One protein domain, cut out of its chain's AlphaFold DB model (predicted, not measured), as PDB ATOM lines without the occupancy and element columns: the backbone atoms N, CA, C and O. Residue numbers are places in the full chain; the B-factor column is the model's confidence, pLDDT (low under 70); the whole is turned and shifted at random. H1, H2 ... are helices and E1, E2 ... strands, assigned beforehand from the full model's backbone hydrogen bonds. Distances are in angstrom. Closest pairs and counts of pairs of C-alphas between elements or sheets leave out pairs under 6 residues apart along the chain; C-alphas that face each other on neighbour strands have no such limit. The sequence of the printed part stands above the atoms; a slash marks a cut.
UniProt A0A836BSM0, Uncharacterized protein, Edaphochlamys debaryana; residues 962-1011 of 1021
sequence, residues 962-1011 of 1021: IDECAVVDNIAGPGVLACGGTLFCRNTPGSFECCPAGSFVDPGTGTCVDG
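Overview. This is residues 962 to 1011 of the 1021 residues of an uncharacterized protein of Edaphochlamys debaryana (UniProt A0A836BSM0). Two antiparallel strand hairpins follow one another along the longest axis: the longer one, E1 with E2, is in the middle, and the small one, E3 with E4, is at one end. At the other end are the short helix H1 and the looping stretch of residues 962 to 973, which has no named element. The printed part has 50 residues, with one named helix and four named strands in the order H1, E1, E2, E3, E4, in two antiparallel sheets of two strands each. The class is mixed, helices and strands, though under half of the residues are in named elements. The whole is compact, with a radius of gyration of the C-alphas of 10.9 A and spans of 32 by 22 by 14 A.

Arrangement. Begin at the longer hairpin, E1, residues 983 to 988, and E2, residues 991 to 996, where the two directions stand at 149 degrees. Look at N 986 and O 993, within hydrogen-bond range at 2.9 A, and at N 988 and O 991, at 2.7 A. Then find H1, residues 974 to 978: its closest C-alphas to E1 are those of Val 976 and Cys 985, 5.4 A apart, and to E2 those of Gly 975 and Phe 992, 5.9 A apart. In H1 every O i to N i+4 pair is within hydrogen-bond range. Move on to the second hairpin, E3, residues 999 to 1001, and E4, residues 1008 to 1010, at 142 degrees, with N 1000 and O 1009 within hydrogen-bond range at 2.8 A. The closest C-alphas of E2 and E4 are those of Cys 995 and Cys 1008, 5.9 A apart. E1 and E3 are near each other, while E1 and E4 are apart, and H1 is apart from both E3 and E4.

Along the chain. Find C-alpha 974 at (-0.811, -23.950, -37.534), where H1 begins; it runs 6.1 A to C-alpha 978. E1 starts at C-alpha 983, at (8.743, -21.483, -46.383), and runs 15.3 A to C-alpha 988. E2 runs 17.2 A from C-alpha 991 to C-alpha 996. E3 covers 6.9 A, and E4 covers 6.8 A, ending at C-alpha 1010, at (15.622, -11.245, -50.501).

Size, cuts and confidence. The two C-alphas farthest apart are those of Asp 969 and Gly 1004, at 33.3 A. The printed part has no cut. The links from H1 to E1, E1 to E2 and E2 to E3 are tight, the link from E3 to E4 is short, and no link is long. Residues 967 to 968 pair with residues 971 to 972, antiparallel, outside the named strands. The mean pLDDT of the printed part is 82.7; look for values under 70 at residues 968 to 969, 971, 1001, 1003 to 1004 and 1011.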
ATOM      1  N   ILE A 962      -2.140 -14.585 -31.180       92.94
ATOM      2  CA  ILE A 962      -1.801 -16.008 -31.182       92.94
ATOM      3  C   ILE A 962      -0.557 -16.154 -32.046       92.94
ATOM      4  O   ILE A 962      -0.598 -15.837 -33.221       92.94
ATOM      5  N   ASP A 963       0.539 -16.677 -31.494       93.25
ATOM      6  CA  ASP A 963       1.703 -16.991 -32.323       93.25
ATOM      7  C   ASP A 963       1.456 -18.273 -33.123       93.25
ATOM      8  O   ASP A 963       1.734 -19.384 -32.661       93.25
ATOM      9  N   GLU A 964       0.917 -18.138 -34.337       94.94
ATOM     10  CA  GLU A 964       0.644 -19.295 -35.190       94.94
ATOM     11  C   GLU A 964       1.924 -19.964 -35.720       94.94
ATOM     12  O   GLU A 964       1.863 -21.084 -36.238       94.94
ATOM     13  N   CYS A 965       3.082 -19.315 -35.571       94.56
ATOM     14  CA  CYS A 965       4.382 -19.833 -35.982       94.56
ATOM     15  C   CYS A 965       5.172 -20.502 -34.842       94.56
ATOM     16  O   CYS A 965       6.215 -21.109 -35.108       94.56
ATOM     17  N   ALA A 966       4.698 -20.435 -33.595       91.94
ATOM     18  CA  ALA A 966       5.357 -21.073 -32.462       91.94
ATOM     19  C   ALA A 966       5.324 -22.610 -32.565       91.94
ATOM     20  O   ALA A 966       4.330 -23.218 -32.966       91.94
ATOM     21  N   VAL A 967       6.421 -23.258 -32.167       84.38
ATOM     22  CA  VAL A 967       6.490 -24.715 -31.975       84.38
ATOM     23  C   VAL A 967       6.432 -24.976 -30.475       84.38
ATOM     24  O   VAL A 967       7.371 -24.640 -29.757       84.38
ATOM     25  N   VAL A 968       5.338 -25.573 -30.005       69.00
ATOM     26  CA  VAL A 968       5.146 -25.930 -28.592       69.00
ATOM     27  C   VAL A 968       5.141 -27.455 -28.495       69.00
ATOM     28  O   VAL A 968       4.473 -28.120 -29.282       69.00
ATOM     29  N   ASP A 969       5.942 -28.023 -27.593       69.81
ATOM     30  CA  ASP A 969       6.042 -29.475 -27.352       69.81
ATOM     31  C   ASP A 969       6.342 -30.334 -28.599       69.81
ATOM     32  O   ASP A 969       5.825 -31.437 -28.763       69.81
ATOM     33  N   ASN A 970       7.206 -29.837 -29.495       71.00
ATOM     34  CA  ASN A 970       7.523 -30.453 -30.797       71.00
ATOM     35  C   ASN A 970       6.323 -30.582 -31.758       71.00
ATOM     36  O   ASN A 970       6.412 -31.292 -32.763       71.00
ATOM     37  N   ILE A 971       5.223 -29.876 -31.494       68.00
ATOM     38  CA  ILE A 971       4.081 -29.761 -32.398       68.00
ATOM     39  C   ILE A 971       4.192 -28.411 -33.107       68.00
ATOM     40  O   ILE A 971       4.190 -27.349 -32.487       68.00
ATOM     41  N   ALA A 972       4.341 -28.463 -34.429       85.19
ATOM     42  CA  ALA A 972       4.411 -27.275 -35.265       85.19
ATOM     43  C   ALA A 972       3.083 -26.502 -35.203       85.19
ATOM     44  O   ALA A 972       2.023 -27.088 -35.438       85.19
ATOM     45  N   GLY A 973       3.152 -25.202 -34.902       86.06
ATOM     46  CA  GLY A 973       1.996 -24.312 -34.921       86.06
ATOM     47  C   GLY A 973       1.285 -24.298 -36.284       86.06
ATOM     48  O   GLY A 973       1.872 -24.673 -37.309       86.06
ATOM     49  N   PRO A 974       0.007 -23.887 -36.325       84.62
ATOM     50  CA  PRO A 974      -0.811 -23.950 -37.534       84.62
ATOM     51  C   PRO A 974      -0.211 -23.167 -38.713       84.62
ATOM     52  O   PRO A 974      -0.322 -23.619 -39.854       84.62
ATOM     53  N   GLY A 975       0.487 -22.061 -38.455       88.75
ATOM     54  CA  GLY A 975       1.204 -21.296 -39.470       88.75
ATOM     55  C   GLY A 975       2.408 -22.049 -40.043       88.75
ATOM     56  O   GLY A 975       2.614 -22.061 -41.255       88.75
ATOM     57  N   VAL A 976       3.166 -22.771 -39.210       87.56
ATOM     58  CA  VAL A 976       4.306 -23.594 -39.667       87.56
ATOM     59  C   VAL A 976       3.837 -24.716 -40.597       87.56
ATOM     60  O   VAL A 976       4.470 -24.988 -41.620       87.56
ATOM     61  N   LEU A 977       2.704 -25.346 -40.272       87.75
ATOM     62  CA  LEU A 977       2.084 -26.373 -41.112       87.75
ATOM     63  C   LEU A 977       1.539 -25.785 -42.420       87.75
ATOM     64  O   LEU A 977       1.725 -26.380 -43.484       87.75
ATOM     65  N   ALA A 978       0.916 -24.606 -42.361       89.19
ATOM     66  CA  ALA A 978       0.389 -23.910 -43.533       89.19
ATOM     67  C   ALA A 978       1.492 -23.424 -44.493       89.19
ATOM     68  O   ALA A 978       1.288 -23.433 -45.706       89.19
ATOM     69  N   CYS A 979       2.682 -23.084 -43.984       92.00
ATOM     70  CA  CYS A 979       3.837 -22.681 -44.794       92.00
ATOM     71  C   CYS A 979       4.587 -23.850 -45.472       92.00
ATOM     72  O   CYS A 979       5.569 -23.633 -46.187       92.00
ATOM     73  N   GLY A 980       4.134 -25.098 -45.302       84.06
ATOM     74  CA  GLY A 980       4.564 -26.232 -46.131       84.06
ATOM     75  C   GLY A 980       6.019 -26.687 -45.952       84.06
ATOM     76  O   GLY A 980       6.566 -27.326 -46.847       84.06
ATOM     77  N   GLY A 981       6.672 -26.361 -44.830       76.56
ATOM     78  CA  GLY A 981       8.027 -26.823 -44.475       76.56
ATOM     79  C   GLY A 981       9.185 -26.273 -45.327       76.56
ATOM     80  O   GLY A 981      10.337 -26.363 -44.908       76.56
ATOM     81  N   THR A 982       8.909 -25.686 -46.495       75.38
ATOM     82  CA  THR A 982       9.903 -25.029 -47.364       75.38
ATOM     83  C   THR A 982       9.899 -23.504 -47.250       75.38
ATOM     84  O   THR A 982      10.826 -22.861 -47.739       75.38
ATOM     85  N   LEU A 983       8.867 -22.921 -46.631       85.94
ATOM     86  CA  LEU A 983       8.743 -21.483 -46.383       85.94
ATOM     87  C   LEU A 983       8.845 -21.204 -44.879       85.94
ATOM     88  O   LEU A 983       8.389 -21.992 -44.052       85.94
ATOM     89  N   PHE A 984       9.462 -20.079 -44.530       88.75
ATOM     90  CA  PHE A 984       9.593 -19.601 -43.160       88.75
ATOM     91  C   PHE A 984       8.283 -18.938 -42.718       88.75
ATOM     92  O   PHE A 984       7.819 -18.009 -43.376       88.75
ATOM     93  N   CYS A 985       7.701 -19.413 -41.616       93.69
ATOM     94  CA  CYS A 985       6.515 -18.816 -41.001       93.69
ATOM     95  C   CYS A 985       6.929 -17.630 -40.127       93.69
ATOM     96  O   CYS A 985       7.772 -17.789 -39.242       93.69
ATOM     97  N   ARG A 986       6.330 -16.458 -40.347       89.31
ATOM     98  CA  ARG A 986       6.465 -15.291 -39.472       89.31
ATOM     99  C   ARG A 986       5.103 -14.888 -38.923       89.31
ATOM    100  O   ARG A 986       4.181 -14.637 -39.694       89.31
ATOM    101  N   ASN A 987       5.019 -14.775 -37.603       92.25
ATOM    102  CA  ASN A 987       3.820 -14.316 -36.924       92.25
ATOM    103  C   ASN A 987       3.609 -12.810 -37.153       92.25
ATOM    104  O   ASN A 987       4.562 -12.023 -37.089       92.25
ATOM    105  N   THR A 988       2.379 -12.409 -37.433       91.38
ATOM    106  CA  THR A 988       1.942 -11.018 -37.604       91.38
ATOM    107  C   THR A 988       0.724 -10.779 -36.709       91.38
ATOM    108  O   THR A 988      -0.001 -11.720 -36.436       91.38
ATOM    109  N   PRO A 989       0.445  -9.555 -36.240       91.19
ATOM    110  CA  PRO A 989      -0.711  -9.341 -35.371       91.19
ATOM    111  C   PRO A 989      -2.023  -9.804 -36.037       91.19
ATOM    112  O   PRO A 989      -2.460  -9.205 -37.019       91.19
ATOM    113  N   GLY A 990      -2.629 -10.865 -35.505       90.94
ATOM    114  CA  GLY A 990      -3.863 -11.497 -35.959       90.94
ATOM    115  C   GLY A 990      -3.727 -12.510 -37.104       90.94
ATOM    116  O   GLY A 990      -4.757 -12.917 -37.646       90.94
ATOM    117  N   SER A 991      -2.512 -12.865 -37.548       93.50
ATOM    118  CA  SER A 991      -2.281 -13.772 -38.691       93.50
ATOM    119  C   SER A 991      -0.818 -14.232 -38.789       93.50
ATOM    120  O   SER A 991       0.073 -13.686 -38.162       93.50
ATOM    121  N   PHE A 992      -0.487 -15.106 -39.736       94.69
ATOM    122  CA  PHE A 992       0.901 -15.404 -40.112       94.69
ATOM    123  C   PHE A 992       1.163 -15.165 -41.604       94.69
ATOM    124  O   PHE A 992       0.239 -15.145 -42.420       94.69
ATOM    125  N   GLU A 993       2.437 -15.017 -41.968       93.31
ATOM    126  CA  GLU A 993       2.903 -14.906 -43.354       93.31
ATOM    127  C   GLU A 993       4.022 -15.922 -43.645       93.31
ATOM    128  O   GLU A 993       4.864 -16.209 -42.791       93.31
ATOM    129  N   CYS A 994       4.043 -16.473 -44.865       95.12
ATOM    130  CA  CYS A 994       5.040 -17.447 -45.311       95.12
ATOM    131  C   CYS A 994       6.053 -16.800 -46.269       95.12
ATOM    132  O   CYS A 994       5.713 -16.510 -47.417       95.12
ATOM    133  N   CYS A 995       7.309 -16.638 -45.845       92.44
ATOM    134  CA  CYS A 995       8.378 -16.086 -46.686       92.44
ATOM    135  C   CYS A 995       9.305 -17.184 -47.258       92.44
ATOM    136  O   CYS A 995       9.595 -18.173 -46.577       92.44
ATOM    137  N   PRO A 996       9.838 -17.028 -48.487       89.44
ATOM    138  CA  PRO A 996      10.882 -17.903 -49.025       89.44
ATOM    139  C   PRO A 996      12.134 -17.945 -48.141       89.44
ATOM    140  O   PRO A 996      12.569 -16.919 -47.610       89.44
ATOM    141  N   ALA A 997      12.754 -19.120 -48.010       78.75
ATOM    142  CA  ALA A 997      13.998 -19.275 -47.260       78.75
ATOM    143  C   ALA A 997      15.093 -18.331 -47.802       78.75
ATOM    144  O   ALA A 997      15.432 -18.393 -48.981       78.75
ATOM    145  N   GLY A 998      15.637 -17.467 -46.936       75.00
ATOM    146  CA  GLY A 998      16.646 -16.460 -47.298       75.00
ATOM    147  C   GLY A 998      16.119 -15.026 -47.447       75.00
ATOM    148  O   GLY A 998      16.921 -14.113 -47.626       75.00
ATOM    149  N   SER A 999      14.809 -14.802 -47.317       81.56
ATOM    150  CA  SER A 999      14.202 -13.462 -47.317       81.56
ATOM    151  C   SER A 999      13.831 -12.979 -45.905       81.56
ATOM    152  O   SER A 999      13.582 -13.787 -45.011       81.56
ATOM    153  N   PHE A1000      13.813 -11.661 -45.687       74.25
ATOM    154  CA  PHE A1000      13.349 -11.006 -44.458       74.25
ATOM    155  C   PHE A1000      12.257  -9.983 -44.790       74.25
ATOM    156  O   PHE A1000      12.281  -9.376 -45.854       74.25
ATOM    157  N   VAL A1001      11.287  -9.780 -43.899       64.50
ATOM    158  CA  VAL A1001      10.228  -8.783 -44.123       64.50
ATOM    159  C   VAL A1001      10.765  -7.393 -43.811       64.50
ATOM    160  O   VAL A1001      11.278  -7.161 -42.715       64.50
ATOM    161  N   ASP A1002      10.638  -6.466 -44.757       70.25
ATOM    162  CA  ASP A1002      10.924  -5.057 -44.499       70.25
ATOM    163  C   ASP A1002       9.858  -4.500 -43.530       70.25
ATOM    164  O   ASP A1002       8.663  -4.527 -43.848       70.25
ATOM    165  N   PRO A1003      10.247  -4.012 -42.335       53.50
ATOM    166  CA  PRO A1003       9.302  -3.527 -41.332       53.50
ATOM    167  C   PRO A1003       8.522  -2.278 -41.773       53.50
ATOM    168  O   PRO A1003       7.513  -1.959 -41.151       53.50
ATOM    169  N   GLY A1004       8.960  -1.576 -42.824       63.31
ATOM    170  CA  GLY A1004       8.261  -0.424 -43.389       63.31
ATOM    171  C   GLY A1004       7.191  -0.781 -44.423       63.31
ATOM    172  O   GLY A1004       6.226  -0.033 -44.565       63.31
ATOM    173  N   THR A1005       7.333  -1.900 -45.141       75.12
ATOM    174  CA  THR A1005       6.423  -2.270 -46.246       75.12
ATOM    175  C   THR A1005       5.611  -3.532 -45.992       75.12
ATOM    176  O   THR A1005       4.619  -3.751 -46.684       75.12
ATOM    177  N   GLY A1006       6.018  -4.374 -45.038       70.19
ATOM    178  CA  GLY A1006       5.369  -5.657 -44.782       70.19
ATOM    179  C   GLY A1006       5.583  -6.695 -45.890       70.19
ATOM    180  O   GLY A1006       4.847  -7.665 -45.941       70.19
ATOM    181  N   THR A1007       6.563  -6.509 -46.784       78.75
ATOM    182  CA  THR A1007       6.848  -7.448 -47.888       78.75
ATOM    183  C   THR A1007       8.113  -8.262 -47.623       78.75
ATOM    184  O   THR A1007       9.110  -7.693 -47.172       78.75
ATOM    185  N   CYS A1008       8.131  -9.556 -47.968       80.75
ATOM    186  CA  CYS A1008       9.355 -10.373 -47.945       80.75
ATOM    187  C   CYS A1008      10.377  -9.844 -48.978       80.75
ATOM    188  O   CYS A1008      10.079  -9.758 -50.170       80.75
ATOM    189  N   VAL A1009      11.593  -9.520 -48.536       81.06
ATOM    190  CA  VAL A1009      12.703  -9.018 -49.362       81.06
ATOM    191  C   VAL A1009      13.882  -9.986 -49.288       81.06
ATOM    192  O   VAL A1009      14.227 -10.466 -48.211       81.06
ATOM    193  N   ASP A1010      14.501 -10.299 -50.425       76.00
ATOM    194  CA  ASP A1010      15.622 -11.245 -50.501       76.00
ATOM    195  C   ASP A1010      16.884 -10.703 -49.796       76.00
ATOM    196  O   ASP A1010      17.356  -9.592 -50.075       76.00
ATOM    197  N   GLY A1011      17.445 -11.508 -48.889       63.94
ATOM    198  CA  GLY A1011      18.634 -11.201 -48.096       63.94
ATOM    199  C   GLY A1011      19.917 -11.012 -48.907       63.94
ATOM    200  O   GLY A1011      20.891 -10.470 -48.383       63.94
TER     201      GLY A1011